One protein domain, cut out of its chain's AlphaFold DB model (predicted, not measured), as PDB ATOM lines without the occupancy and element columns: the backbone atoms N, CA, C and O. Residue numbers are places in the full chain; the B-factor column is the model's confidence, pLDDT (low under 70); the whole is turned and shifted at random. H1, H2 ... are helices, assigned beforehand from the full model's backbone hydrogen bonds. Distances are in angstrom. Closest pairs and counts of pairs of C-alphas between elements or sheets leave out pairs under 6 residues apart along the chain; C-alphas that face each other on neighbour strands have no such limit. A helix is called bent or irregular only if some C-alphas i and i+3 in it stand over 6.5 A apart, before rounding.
ATOM      1  N   ARG A  34     176.540 253.089 187.822       63.28
ATOM      2  CA  ARG A  34     175.896 254.170 188.597       63.28
ATOM      3  C   ARG A  34     176.108 255.592 188.106       63.28
ATOM      4  O   ARG A  34     175.567 256.089 187.119       63.28
ATOM      5  N   TYR A  35     176.926 256.206 188.936       60.31
ATOM      6  CA  TYR A  35     177.242 257.603 188.992       60.31
ATOM      7  C   TYR A  35     177.993 258.064 187.743       60.31
ATOM      8  O   TYR A  35     177.550 258.990 187.078       60.31
ATOM      9  N   ASN A  36     179.044 257.345 187.341       61.62
ATOM     10  CA  ASN A  36     179.905 257.760 186.233       61.62
ATOM     11  C   ASN A  36     179.180 257.778 184.881       61.62
ATOM     12  O   ASN A  36     179.455 258.639 184.049       61.62
ATOM     13  N   PHE A  37     178.250 256.847 184.647       66.69
ATOM     14  CA  PHE A  37     177.543 256.769 183.367       66.69
ATOM     15  C   PHE A  37     176.603 257.961 183.150       66.69
ATOM     16  O   PHE A  37     176.631 258.579 182.087       66.69
ATOM     17  N   ILE A  38     175.805 258.303 184.163       66.00
ATOM     18  CA  ILE A  38     174.861 259.425 184.083       66.00
ATOM     19  C   ILE A  38     175.594 260.756 184.240       66.00
ATOM     20  O   ILE A  38     175.333 261.678 183.476       66.00
ATOM     21  N   GLN A  39     176.568 260.848 185.149       65.25
ATOM     22  CA  GLN A  39     177.372 262.056 185.324       65.25
ATOM     23  C   GLN A  39     178.138 262.405 184.045       65.25
ATOM     24  O   GLN A  39     178.141 263.568 183.652       65.25
ATOM     25  N   SER A  40     178.735 261.428 183.349       65.19
ATOM     26  CA  SER A  40     179.420 261.681 182.074       65.19
ATOM     27  C   SER A  40     178.465 262.127 180.962       65.19
ATOM     28  O   SER A  40     178.903 262.817 180.044       65.19
ATOM     29  N   ARG A  41     177.191 261.721 181.010       66.12
ATOM     30  CA  ARG A  41     176.167 262.148 180.049       66.12
ATOM     31  C   ARG A  41     175.651 263.547 180.376       66.12
ATOM     32  O   ARG A  41     175.654 264.393 179.493       66.12
ATOM     33  N   LEU A  42     175.350 263.836 181.640       64.81
ATOM     34  CA  LEU A  42     174.944 265.169 182.105       64.81
ATOM     35  C   LEU A  42     176.049 266.222 181.924       64.81
ATOM     36  O   LEU A  42     175.767 267.349 181.542       64.81
ATOM     37  N   THR A  43     177.319 265.868 182.147       63.41
ATOM     38  CA  THR A  43     178.452 266.795 181.936       63.41
ATOM     39  C   THR A  43     178.752 267.058 180.462       63.41
ATOM     40  O   THR A  43     179.290 268.114 180.134       63.41
ATOM     41  N   ARG A  44     178.394 266.130 179.562       56.91
ATOM     42  CA  ARG A  44     178.484 266.323 178.104       56.91
ATOM     43  C   ARG A  44     177.317 267.114 177.525       56.91
ATOM     44  O   ARG A  44     177.417 267.565 176.387       56.91
ATOM     45  N   THR A  45     176.247 267.325 178.286       53.00
ATOM     46  CA  THR A  45     175.182 268.241 177.892       53.00
ATOM     47  C   THR A  45     175.667 269.682 177.994       53.00
ATOM     48  O   THR A  45     175.531 270.369 179.004       53.00
ATOM     49  N   SER A  46     176.241 270.158 176.900       46.28
ATOM     50  CA  SER A  46     176.599 271.551 176.664       46.28
ATOM     51  C   SER A  46     175.522 272.276 175.851       46.28
ATOM     52  O   SER A  46     175.850 273.140 175.040       46.28
ATOM     53  N   ARG A  47     174.238 271.918 176.017       47.72
ATOM     54  CA  ARG A  47     173.139 272.687 175.420       47.72
ATOM     55  C   ARG A  47     172.842 273.902 176.315       47.72
ATOM     56  O   ARG A  47     172.590 273.717 177.504       47.72
ATOM     57  N   PRO A  48     172.874 275.137 175.780       47.56
ATOM     58  CA  PRO A  48     172.600 276.364 176.537       47.56
ATOM     59  C   PRO A  48     171.130 276.505 176.972       47.56
ATOM     60  O   PRO A  48     170.806 277.399 177.745       47.56
ATOM     61  N   GLU A  49     170.255 275.630 176.477       44.72
ATOM     62  CA  GLU A  49     168.799 275.673 176.668       44.72
ATOM     63  C   GLU A  49     168.332 274.966 177.942       44.72
ATOM     64  O   GLU A  49     167.215 275.175 178.406       44.72
ATOM     65  N   ILE A  50     169.191 274.135 178.530       46.31
ATOM     66  CA  ILE A  50     168.878 273.459 179.782       46.31
ATOM     67  C   ILE A  50     169.358 274.379 180.890       46.31
ATOM     68  O   ILE A  50     170.523 274.792 180.856       46.31
ATOM     69  N   PRO A  51     168.496 274.730 181.858       49.69
ATOM     70  CA  PRO A  51     168.871 275.624 182.932       49.69
ATOM     71  C   PRO A  51     170.071 275.019 183.655       49.69
ATOM     72  O   PRO A  51     169.943 274.091 184.455       49.69
ATOM     73  N   ARG A  52     171.267 275.560 183.386       53.59
ATOM     74  CA  ARG A  52     172.354 275.512 184.356       53.59
ATOM     75  C   ARG A  52     171.744 276.144 185.579       53.59
ATOM     76  O   ARG A  52     171.429 277.331 185.546       53.59
ATOM     77  N   PHE A  53     171.464 275.325 186.578       56.19
ATOM     78  CA  PHE A  53     170.780 275.777 187.764       56.19
ATOM     79  C   PHE A  53     171.692 276.783 188.466       56.19
ATOM     80  O   PHE A  53     172.630 276.428 189.177       56.19
ATOM     81  N   ARG A  54     171.505 278.057 188.121       52.59
ATOM     82  CA  ARG A  54     172.364 279.163 188.505       52.59
ATOM     83  C   ARG A  54     171.758 279.754 189.757       52.59
ATOM     84  O   ARG A  54     170.927 280.653 189.698       52.59
ATOM     85  N   PHE A  55     172.171 279.220 190.895       59.41
ATOM     86  CA  PHE A  55     172.011 279.943 192.139       59.41
ATOM     87  C   PHE A  55     172.964 281.139 192.117       59.41
ATOM     88  O   PHE A  55     174.182 280.975 192.216       59.41
ATOM     89  N   ASP A  56     172.418 282.347 191.998       51.75
ATOM     90  CA  ASP A  56     173.155 283.572 192.310       51.75
ATOM     91  C   ASP A  56     173.257 283.689 193.837       51.75
ATOM     92  O   ASP A  56     172.595 284.488 194.500       51.75
ATOM     93  N   PHE A  57     174.115 282.859 194.429       58.16
ATOM     94  CA  PHE A  57     174.605 283.123 195.769       58.16
ATOM     95  C   PHE A  57     175.413 284.411 195.690       58.16
ATOM     96  O   PHE A  57     176.565 284.421 195.255       58.16
ATOM     97  N   LYS A  58     174.795 285.508 196.123       50.69
ATOM     98  CA  LYS A  58     175.344 286.869 196.091       50.69
ATOM     99  C   LYS A  58     176.781 286.963 196.648       50.69
ATOM    100  O   LYS A  58     177.491 287.909 196.316       50.69
ATOM    101  N   HIS A  59     177.220 285.979 197.452       49.69
ATOM    102  CA  HIS A  59     178.553 285.857 198.063       49.69
ATOM    103  C   HIS A  59     179.202 284.452 197.964       49.69
ATOM    104  O   HIS A  59     180.069 284.128 198.781       49.69
ATOM    105  N   ALA A  60     178.819 283.587 197.014       54.75
ATOM    106  CA  ALA A  60     179.425 282.251 196.944       54.75
ATOM    107  C   ALA A  60     180.893 282.294 196.515       54.75
ATOM    108  O   ALA A  60     181.258 282.804 195.455       54.75
ATOM    109  N   LYS A  61     181.740 281.653 197.323       64.19
ATOM    110  CA  LYS A  61     183.066 281.213 196.883       64.19
ATOM    111  C   LYS A  61     182.896 280.158 195.791       64.19
ATOM    112  O   LYS A  61     181.990 279.335 195.884       64.19
ATOM    113  N   ARG A  62     183.796 280.149 194.804       66.94
ATOM    114  CA  ARG A  62     183.784 279.185 193.687       66.94
ATOM    115  C   ARG A  62     183.638 277.733 194.171       66.94
ATOM    116  O   ARG A  62     182.794 277.006 193.666       66.94
ATOM    117  N   ASP A  63     184.341 277.394 195.252       70.25
ATOM    118  CA  ASP A  63     184.319 276.067 195.882       70.25
ATOM    119  C   ASP A  63     182.934 275.631 196.402       70.25
ATOM    120  O   ASP A  63     182.660 274.438 196.494       70.25
ATOM    121  N   LEU A  64     182.065 276.579 196.782       73.06
ATOM    122  CA  LEU A  64     180.703 276.277 197.236       73.06
ATOM    123  C   LEU A  64     179.810 275.901 196.050       73.06
ATOM    124  O   LEU A  64     179.040 274.950 196.146       73.06
ATOM    125  N   GLY A  65     179.935 276.622 194.933       69.19
ATOM    126  CA  GLY A  65     179.170 276.340 193.718       69.19
ATOM    127  C   GLY A  65     179.471 274.949 193.161       69.19
ATOM    128  O   GLY A  65     178.544 274.204 192.848       69.19
ATOM    129  N   ASP A  66     180.753 274.574 193.124       71.81
ATOM    130  CA  ASP A  66     181.186 273.257 192.650       71.81
ATOM    131  C   ASP A  66     180.649 272.124 193.550       71.81
ATOM    132  O   ASP A  66     180.133 271.125 193.046       71.81
ATOM    133  N   TYR A  67     180.683 272.305 194.878       75.56
ATOM    134  CA  TYR A  67     180.153 271.326 195.837       75.56
ATOM    135  C   TYR A  67     178.634 271.144 195.710       75.56
ATOM    136  O   TYR A  67     178.143 270.017 195.646       75.56
ATOM    137  N   VAL A  68     177.881 272.248 195.646       76.25
ATOM    138  CA  VAL A  68     176.416 272.207 195.513       76.25
ATOM    139  C   VAL A  68     176.014 271.529 194.203       76.25
ATOM    140  O   VAL A  68     175.087 270.722 194.190       76.25
ATOM    141  N   HIS A  69     176.732 271.798 193.110       76.62
ATOM    142  CA  HIS A  69     176.469 271.172 191.819       76.62
ATOM    143  C   HIS A  69     176.726 269.657 191.833       76.62
ATOM    144  O   HIS A  69     175.922 268.886 191.303       76.62
ATOM    145  N   GLU A  70     177.835 269.208 192.431       75.50
ATOM    146  CA  GLU A  70     178.129 267.776 192.563       75.50
ATOM    147  C   GLU A  70     177.061 267.058 193.401       75.50
ATOM    148  O   GLU A  70     176.618 265.964 193.032       75.50
ATOM    149  N   GLU A  71     176.608 267.685 194.488       78.31
ATOM    150  CA  GLU A  71     175.603 267.092 195.364       78.31
ATOM    151  C   GLU A  71     174.215 267.061 194.711       78.31
ATOM    152  O   GLU A  71     173.532 266.047 194.814       78.31
ATOM    153  N   LEU A  72     173.827 268.081 193.935       82.38
ATOM    154  CA  LEU A  72     172.580 268.053 193.158       82.38
ATOM    155  C   LEU A  72     172.555 266.901 192.143       82.38
ATOM    156  O   LEU A  72     171.564 266.180 192.050       82.38
ATOM    157  N   ILE A  73     173.649 266.690 191.398       81.44
ATOM    158  CA  ILE A  73     173.753 265.551 190.466       81.44
ATOM    159  C   ILE A  73     173.583 264.237 191.218       81.44
ATOM    160  O   ILE A  73     172.955 263.290 190.739       81.44
ATOM    161  N   ARG A  74     174.170 264.155 192.404       79.50
ATOM    162  CA  ARG A  74     174.127 262.942 193.196       79.50
ATOM    163  C   ARG A  74     172.739 262.674 193.774       79.50
ATOM    164  O   ARG A  74     172.287 261.533 193.689       79.50
ATOM    165  N   SER A  75     172.072 263.693 194.305       83.19
ATOM    166  CA  SER A  75     170.687 263.621 194.780       83.19
ATOM    167  C   SER A  75     169.737 263.257 193.644       83.19
ATOM    168  O   SER A  75     168.905 262.366 193.805       83.19
ATOM    169  N   PHE A  76     169.940 263.817 192.453       84.56
ATOM    170  CA  PHE A  76     169.215 263.401 191.257       84.56
ATOM    171  C   PHE A  76     169.375 261.903 190.965       84.56
ATOM    172  O   PHE A  76     168.386 261.200 190.789       84.56
ATOM    173  N   ILE A  77     170.604 261.381 190.948       82.38
ATOM    174  CA  ILE A  77     170.848 259.969 190.609       82.38
ATOM    175  C   ILE A  77     170.331 259.018 191.698       82.38
ATOM    176  O   ILE A  77     169.835 257.941 191.378       82.38
ATOM    177  N   LEU A  78     170.498 259.363 192.975       80.88
ATOM    178  CA  LEU A  78     170.219 258.441 194.080       80.88
ATOM    179  C   LEU A  78     168.788 258.530 194.604       80.88
ATOM    180  O   LEU A  78     168.240 257.500 194.977       80.88
ATOM    181  N   VAL A  79     168.215 259.731 194.650       82.25
ATOM    182  CA  VAL A  79     166.908 259.987 195.271       82.25
ATOM    183  C   VAL A  79     165.825 260.135 194.215       82.25
ATOM    184  O   VAL A  79     164.776 259.518 194.336       82.25
ATOM    185  N   TYR A  80     166.071 260.929 193.170       84.31
ATOM    186  CA  TYR A  80     165.050 261.184 192.151       84.31
ATOM    187  C   TYR A  80     164.939 260.049 191.128       84.31
ATOM    188  O   TYR A  80     163.840 259.631 190.777       84.31
ATOM    189  N   LEU A  81     166.075 259.552 190.636       83.88
ATOM    190  CA  LEU A  81     166.109 258.484 189.641       83.88
ATOM    191  C   LEU A  81     166.014 257.087 190.273       83.88
ATOM    192  O   LEU A  81     165.559 256.146 189.625       83.88
ATOM    193  N   GLU A  82     166.436 256.965 191.532       82.75
ATOM    194  CA  GLU A  82     166.404 255.732 192.318       82.75
ATOM    195  C   GLU A  82     167.032 254.521 191.588       82.75
ATOM    196  O   GLU A  82     167.816 254.644 190.636       82.75
ATOM    197  N   ALA A  83     166.753 253.304 192.061       77.19
ATOM    198  CA  ALA A  83     167.267 252.093 191.444       77.19
ATOM    199  C   ALA A  83     166.569 251.748 190.127       77.19
ATOM    200  O   ALA A  83     167.229 251.303 189.180       77.19
ATOM    201  N   ASP A  84     165.266 252.001 190.077       80.62
ATOM    202  CA  ASP A  84     164.394 251.585 188.987       80.62
ATOM    203  C   ASP A  84     164.508 252.525 187.785       80.62
ATOM    204  O   ASP A  84     164.629 252.061 186.648       80.62
ATOM    205  N   GLY A  85     164.599 253.841 188.009       84.81
ATOM    206  CA  GLY A  85     164.831 254.807 186.933       84.81
ATOM    207  C   GLY A  85     166.208 254.635 186.290       84.81
ATOM    208  O   GLY A  85     166.337 254.722 185.066       84.81
ATOM    209  N   TYR A  86     167.240 254.290 187.072       80.31
ATOM    210  CA  TYR A  86     168.552 253.948 186.511       80.31
ATOM    211  C   TYR A  86     168.464 252.731 185.589       80.31
ATOM    212  O   TYR A  86     169.028 252.731 184.490       80.31
ATOM    213  N   PHE A  87     167.766 251.687 186.040       78.12
ATOM    214  CA  PHE A  87     167.567 250.490 185.240       78.12
ATOM    215  C   PHE A  87     166.815 250.804 183.947       78.12
ATOM    216  O   PHE A  87     167.257 250.381 182.878       78.12
ATOM    217  N   PHE A  88     165.750 251.601 184.024       85.00
ATOM    218  CA  PHE A  88     164.987 252.023 182.857       85.00
ATOM    219  C   PHE A  88     165.862 252.764 181.837       85.00
ATOM    220  O   PHE A  88     165.872 252.409 180.660       85.00
ATOM    221  N   ILE A  89     166.685 253.723 182.270       85.69
ATOM    222  CA  ILE A  89     167.604 254.447 181.373       85.69
ATOM    223  C   ILE A  89     168.642 253.502 180.756       85.69
ATOM    224  O   ILE A  89     168.978 253.605 179.570       85.69
ATOM    225  N   ARG A  90     169.152 252.540 181.533       79.62
ATOM    226  CA  ARG A  90     170.105 251.543 181.031       79.62
ATOM    227  C   ARG A  90     169.464 250.607 180.009       79.62
ATOM    228  O   ARG A  90     170.102 250.283 179.010       79.62
ATOM    229  N   MET A  91     168.219 250.205 180.244       80.38
ATOM    230  CA  MET A  91     167.404 249.435 179.310       80.38
ATOM    231  C   MET A  91     167.160 250.229 178.028       80.38
ATOM    232  O   MET A  91     167.352 249.704 176.932       80.38
ATOM    233  N   LEU A  92     166.809 251.504 178.153       85.38
ATOM    234  CA  LEU A  92     166.581 252.391 177.025       85.38
ATOM    235  C   LEU A  92     167.835 252.518 176.150       85.38
ATOM    236  O   LEU A  92     167.743 252.397 174.938       85.38
ATOM    237  N   THR A  93     169.014 252.637 176.766       84.00
ATOM    238  CA  THR A  93     170.308 252.709 176.056       84.00
ATOM    239  C   THR A  93     170.581 251.491 175.168       84.00
ATOM    240  O   THR A  93     171.281 251.596 174.169       84.00
ATOM    241  N   VAL A  94     170.054 250.316 175.521       82.31
ATOM    242  CA  VAL A  94     170.245 249.092 174.723       82.31
ATOM    243  C   VAL A  94     169.281 249.031 173.535       82.31
ATOM    244  O   VAL A  94     169.603 248.412 172.527       82.31
ATOM    245  N   ASN A  95     168.106 249.649 173.657       83.06
ATOM    246  CA  ASN A  95     167.025 249.536 172.675       83.06
ATOM    247  C   ASN A  95     166.887 250.773 171.777       83.06
ATOM    248  O   ASN A  95     166.224 250.713 170.746       83.06
ATOM    249  N   VAL A  96     167.485 251.897 172.168       90.06
ATOM    250  CA  VAL A  96     167.304 253.204 171.536       90.06
ATOM    251  C   VAL A  96     168.665 253.851 171.301       90.06
ATOM    252  O   VAL A  96     169.632 253.580 172.012       90.06
ATOM    253  N   SER A  97     168.743 254.725 170.294       87.56
ATOM    254  CA  SER A  97     169.939 255.526 170.037       87.56
ATOM    255  C   SER A  97     170.370 256.336 171.266       87.56
ATOM    256  O   SER A  97     169.544 256.870 172.012       87.56
ATOM    257  N   ASP A  98     171.685 256.484 171.430       82.69
ATOM    258  CA  ASP A  98     172.278 257.246 172.531       82.69
ATOM    259  C   ASP A  98     171.797 258.701 172.588       82.69
ATOM    260  O   ASP A  98     171.708 259.268 173.676       82.69
ATOM    261  N   PHE A  99     171.455 259.284 171.435       83.75
ATOM    262  CA  PHE A  99     170.947 260.648 171.324       83.75
ATOM    263  C   PHE A  99     169.591 260.824 172.019       83.75
ATOM    264  O   PHE A  99     169.419 261.740 172.811       83.75
ATOM    265  N   VAL A 100     168.641 259.917 171.791       86.69
ATOM    266  CA  VAL A 100     167.306 260.008 172.411       86.69
ATOM    267  C   VAL A 100     167.388 259.783 173.922       86.69
ATOM    268  O   VAL A 100     166.733 260.469 174.702       86.69
ATOM    269  N   VAL A 101     168.237 258.849 174.358       86.25
ATOM    270  CA  VAL A 101     168.489 258.600 175.787       86.25
ATOM    271  C   VAL A 101     169.041 259.855 176.462       86.25
ATOM    272  O   VAL A 101     168.667 260.167 177.590       86.25
ATOM    273  N   GLN A 102     169.924 260.573 175.768       84.88
ATOM    274  CA  GLN A 102     170.480 261.832 176.237       84.88
ATOM    275  C   GLN A 102     169.382 262.886 176.442       84.88
ATOM    276  O   GLN A 102     169.305 263.459 177.524       84.88
ATOM    277  N   GLU A 103     168.495 263.083 175.465       85.75
ATOM    278  CA  GLU A 103     167.391 264.051 175.580       85.75
ATOM    279  C   GLU A 103     166.435 263.719 176.732       85.75
ATOM    280  O   GLU A 103     165.978 264.609 177.448       85.75
ATOM    281  N   ILE A 104     166.180 262.434 176.981       89.12
ATOM    282  CA  ILE A 104     165.344 261.997 178.106       89.12
ATOM    283  C   ILE A 104     166.017 262.294 179.450       89.12
ATOM    284  O   ILE A 104     165.357 262.778 180.367       89.12
ATOM    285  N   ILE A 105     167.326 262.042 179.577       86.81
ATOM    286  CA  ILE A 105     168.089 262.395 180.787       86.81
ATOM    287  C   ILE A 105     168.028 263.907 181.031       86.81
ATOM    288  O   ILE A 105     167.849 264.338 182.170       86.81
ATOM    289  N   GLU A 106     168.147 264.705 179.972       84.31
ATOM    290  CA  GLU A 106     168.085 266.167 180.034       84.31
ATOM    291  C   GLU A 106     166.710 266.669 180.494       84.31
ATOM    292  O   GLU A 106     166.631 267.540 181.361       84.31
ATOM    293  N   GLN A 107     165.626 266.078 179.987       86.62
ATOM    294  CA  GLN A 107     164.266 266.394 180.429       86.62
ATOM    295  C   GLN A 107     164.020 265.982 181.884       86.62
ATOM    296  O   GLN A 107     163.458 266.762 182.653       86.62
ATOM    297  N   LEU A 108     164.474 264.792 182.296       88.81
ATOM    298  CA  LEU A 108     164.380 264.354 183.692       88.81
ATOM    299  C   LEU A 108     165.130 265.306 184.626       88.81
ATOM    300  O   LEU A 108     164.624 265.652 185.692       88.81
ATOM    301  N   TRP A 109     166.324 265.737 184.218       85.69
ATOM    302  CA  TRP A 109     167.110 266.704 184.968       85.69
ATOM    303  C   TRP A 109     166.378 268.042 185.100       85.69
ATOM    304  O   TRP A 109     166.275 268.568 186.204       85.69
ATOM    305  N   ALA A 110     165.807 268.566 184.012       83.81
ATOM    306  CA  ALA A 110     165.024 269.799 184.051       83.81
ATOM    307  C   ALA A 110     163.823 269.684 185.008       83.81
ATOM    308  O   ALA A 110     163.623 270.556 185.854       83.81
ATOM    309  N   CYS A 111     163.075 268.578 184.945       86.69
ATOM    310  CA  CYS A 111     161.959 268.303 185.854       86.69
ATOM    311  C   CYS A 111     162.399 268.228 187.324       86.69
ATOM    312  O   CYS A 111     161.739 268.795 188.198       86.69
ATOM    313  N   TYR A 112     163.519 267.555 187.603       86.62
ATOM    314  CA  TYR A 112     164.097 267.485 188.944       86.62
ATOM    315  C   TYR A 112     164.484 268.875 189.455       86.62
ATOM    316  O   TYR A 112     164.079 269.272 190.546       86.62
ATOM    317  N   VAL A 113     165.205 269.642 188.640       83.44
ATOM    318  CA  VAL A 113     165.656 270.989 188.982       83.44
ATOM    319  C   VAL A 113     164.474 271.916 189.275       83.44
ATOM    320  O   VAL A 113     164.500 272.630 190.276       83.44
ATOM    321  N   MET A 114     163.414 271.871 188.462       83.50
ATOM    322  CA  MET A 114     162.217 272.694 188.669       83.50
ATOM    323  C   MET A 114     161.461 272.350 189.957       83.50
ATOM    324  O   MET A 114     160.857 273.235 190.556       83.50
ATOM    325  N   ARG A 115     161.460 271.079 190.376       84.31
ATOM    326  CA  ARG A 115     160.624 270.611 191.494       84.31
ATOM    327  C   ARG A 115     161.363 270.497 192.828       84.31
ATOM    328  O   ARG A 115     160.754 270.719 193.870       84.31
ATOM    329  N   TYR A 116     162.649 270.157 192.802       83.50
ATOM    330  CA  TYR A 116     163.453 269.849 193.993       83.50
ATOM    331  C   TYR A 116     164.737 270.676 194.094       83.50
ATOM    332  O   TYR A 116     165.293 270.794 195.186       83.50
ATOM    333  N   GLY A 117     165.187 271.292 192.995       77.81
ATOM    334  CA  GLY A 117     166.495 271.943 192.922       77.81
ATOM    335  C   GLY A 117     166.728 272.993 194.011       77.81
ATOM    336  O   GLY A 117     167.810 273.039 194.588       77.81
ATOM    337  N   GLU A 118     165.726 273.816 194.338       80.69
ATOM    338  CA  GLU A 118     165.889 274.896 195.325       80.69
ATOM    339  C   GLU A 118     166.117 274.364 196.747       80.69
ATOM    340  O   GLU A 118     166.989 274.855 197.468       80.69
ATOM    341  N   ASN A 119     165.352 273.346 197.144       83.50
ATOM    342  CA  ASN A 119     165.442 272.758 198.478       83.50
ATOM    343  C   ASN A 119     166.751 271.981 198.644       83.50
ATOM    344  O   ASN A 119     167.456 272.167 199.638       83.50
ATOM    345  N   ASP A 120     167.113 271.188 197.635       83.06
ATOM    346  CA  ASP A 120     168.337 270.388 197.648       83.06
ATOM    347  C   ASP A 120     169.587 271.278 197.606       83.06
ATOM    348  O   ASP A 120     170.573 270.989 198.281       83.06
ATOM    349  N   ALA A 121     169.541 272.415 196.903       79.56
ATOM    350  CA  ALA A 121     170.645 273.372 196.879       79.56
ATOM    351  C   ALA A 121     170.845 274.080 198.226       79.56
ATOM    352  O   ALA A 121     171.980 274.196 198.691       79.56
ATOM    353  N   LYS A 122     169.759 274.514 198.886       82.81
ATOM    354  CA  LYS A 122     169.827 275.098 200.240       82.81
ATOM    355  C   LYS A 122     170.368 274.087 201.253       82.81
ATOM    356  O   LYS A 122     171.169 274.439 202.122       82.81
ATOM    357  N   LEU A 123     169.953 272.827 201.138       83.56
ATOM    358  CA  LEU A 123     170.437 271.747 201.995       83.56
ATOM    359  C   LEU A 123     171.926 271.462 201.759       83.56
ATOM    360  O   LEU A 123     172.696 271.371 202.719       83.56
ATOM    361  N   ALA A 124     172.348 271.392 200.495       81.25
ATOM    362  CA  ALA A 124     173.747 271.219 200.127       81.25
ATOM    363  C   ALA A 124     174.612 272.377 200.653       81.25
ATOM    364  O   ALA A 124     175.654 272.133 201.265       81.25
ATOM    365  N   GLU A 125     174.157 273.625 200.517       80.75
ATOM    366  CA  GLU A 125     174.844 274.797 201.069       80.75
ATOM    367  C   GLU A 125     175.003 274.702 202.595       80.75
ATOM    368  O   GLU A 125     176.105 274.889 203.122       80.75
ATOM    369  N   LYS A 126     173.931 274.357 203.317       84.62
ATOM    370  CA  LYS A 126     173.984 274.168 204.773       84.62
ATOM    371  C   LYS A 126     175.013 273.102 205.161       84.62
ATOM    372  O   LYS A 126     175.850 273.355 206.029       84.62
ATOM    373  N   SER A 127     175.002 271.956 204.477       79.81
ATOM    374  CA  SER A 127     175.944 270.857 204.733       79.81
ATOM    375  C   SER A 127     177.406 271.270 204.506       79.81
ATOM    376  O   SER A 127     178.288 270.906 205.286       79.81
ATOM    377  N   TYR A 128     177.671 272.110 203.498       80.50
ATOM    378  CA  TYR A 128     179.006 272.644 203.231       80.50
ATOM    379  C   TYR A 128     179.513 273.523 204.381       80.50
ATOM    380  O   TYR A 128     180.666 273.398 204.812       80.50
ATOM    381  N   TYR A 129     178.671 274.424 204.897       79.38
ATOM    382  CA  TYR A 129     179.063 275.296 206.004       79.38
ATOM    383  C   TYR A 129     179.248 274.533 207.312       79.38
ATOM    384  O   TYR A 129     180.192 274.838 208.044       79.38
ATOM    385  N   GLU A 130     178.409 273.536 207.592       81.69
ATOM    386  CA  GLU A 130     178.579 272.652 208.750       81.69
ATOM    387  C   GLU A 130     179.918 271.910 208.678       81.69
ATOM    388  O   GLU A 130     180.726 272.021 209.601       81.69
ATOM    389  N   PHE A 131     180.239 271.301 207.535       76.81
ATOM    390  CA  PHE A 131     181.530 270.641 207.320       76.81
ATOM    391  C   PHE A 131     182.724 271.598 207.478       76.81
ATOM    392  O   PHE A 131     183.757 271.264 208.070       76.81
ATOM    393  N   ARG A 132     182.608 272.832 206.972       75.00
ATOM    394  CA  ARG A 132     183.660 273.849 207.117       75.00
ATOM    395  C   ARG A 132     183.815 274.321 208.566       75.00
ATOM    396  O   ARG A 132     184.935 274.619 208.989       75.00
ATOM    397  N   LYS A 133     182.714 274.416 209.315       74.19
ATOM    398  CA  LYS A 133     182.699 274.796 210.732       74.19
ATOM    399  C   LYS A 133     183.340 273.711 211.596       74.19
ATOM    400  O   LYS A 133     184.184 274.050 212.424       74.19
ATOM    401  N   GLU A 134     183.007 272.443 211.355       69.50
ATOM    402  CA  GLU A 134     183.635 271.291 212.018       69.50
ATOM    403  C   GLU A 134     185.151 271.302 211.815       69.50
ATOM    404  O   GLU A 134     185.895 271.277 212.794       69.50
ATOM    405  N   ARG A 135     185.625 271.486 210.572       62.53
ATOM    406  CA  ARG A 135     187.067 271.590 210.296       62.53
ATOM    407  C   ARG A 135     187.747 272.718 211.066       62.53
ATOM    408  O   ARG A 135     188.816 272.493 211.623       62.53
ATOM    409  N   LYS A 136     187.130 273.906 211.139       58.84
ATOM    410  CA  LYS A 136     187.679 275.040 211.906       58.84
ATOM    411  C   LYS A 136     187.836 274.707 213.392       58.84
ATOM    412  O   LYS A 136     188.850 275.075 213.978       58.84
ATOM    413  N   TYR A 137     186.873 274.003 213.982       51.16
ATOM    414  CA  TYR A 137     186.926 273.606 215.389       51.16
ATOM    415  C   TYR A 137     188.012 272.547 215.636       51.16
ATOM    416  O   TYR A 137     188.819 272.706 216.547       51.16
TER     417      TYR A 137
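Overview. This is residues 34 to 137 of the 194 residues of the protein "Hypothetical protein" of Rotaria sp. Silwood2 (UniProt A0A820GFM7). One long helix, H4, is bent into a wide L, and H2 packs on its second arm, H4b, on the inner side of the L. H1 crosses H2, H3 folds back along the first arm, H4a, as a helical hairpin, and residues 130 to 137 of H4 stick out at one end. The printed part has 104 residues with four named helices, H1, H2, H3 and H4 in chain order, and no named strand; the class is all helix. It is only just compact, close to loose, with a radius of gyration of the C-alphas of 15.2 A, and its elongated outline spans 52 by 28 by 22 A.

Along the chain. H4, residues 98 to 137, was assigned as one helix by its hydrogen bonds, but it is bent: C-alphas 115 and 118 are 7.8 A apart. Its arm H4a, residues 98 to 115, is 26.0 A long and begins at C-alpha 98 (172.278, 257.246, 172.531). Its arm H4b, residues 118 to 137, is 29.1 A long and ends at C-alpha 137 (186.926, 273.606, 215.389). H2, residues 62 to 80, is 26.0 A long. H3, residues 82 to 95, is 20.6 A long. H1, residues 34 to 44, is 16.3 A long and begins at C-alpha 34 (175.896, 254.170, 188.597).

Arrangement. H4, taken whole, is the hub, touching three other helices, and its arms are about perpendicular, at 78 degrees. H4b touches H2 with residues 120 to 128 alone, at a steep tilt of 55 degrees, opposite ways; their closest C-alphas, of Val 68 and Ala 124, are 5.4 A apart. H2 and H4a only just touch, with 3 pairs of C-alphas within 8 A, the closest being those of Phe 76 and Tyr 112 at 6.9 A. H3 and H4a touch as a hairpin at a shallow tilt of 25 degrees, opposite ways, with the C-alphas of Thr 93 and Val 101 closest at 6.2 A. H1 touches H2 at a steep tilt of 55 degrees, the closest C-alphas being those of Tyr 35 and Ile 77 at 7.0 A. H1 and H3 are each apart from H4b. Every O i to N i+4 pair is within hydrogen-bond range in H2, H4a and H4b, against 6 of 7 in H1 and 9 of 10 in H3.

Size, cuts and confidence. The two C-alphas farthest apart, of Asn 95 and Tyr 137, are 52.9 A apart. The printed part has no cut. The link from H1 to H2, residues 45 to 61, is long; those from H2 to H3 and from H3 to H4 are tight. The mean pLDDT of the printed part is 74.1, and residues 34 to 62, residue 65 and residues 134 to 137 are under 70.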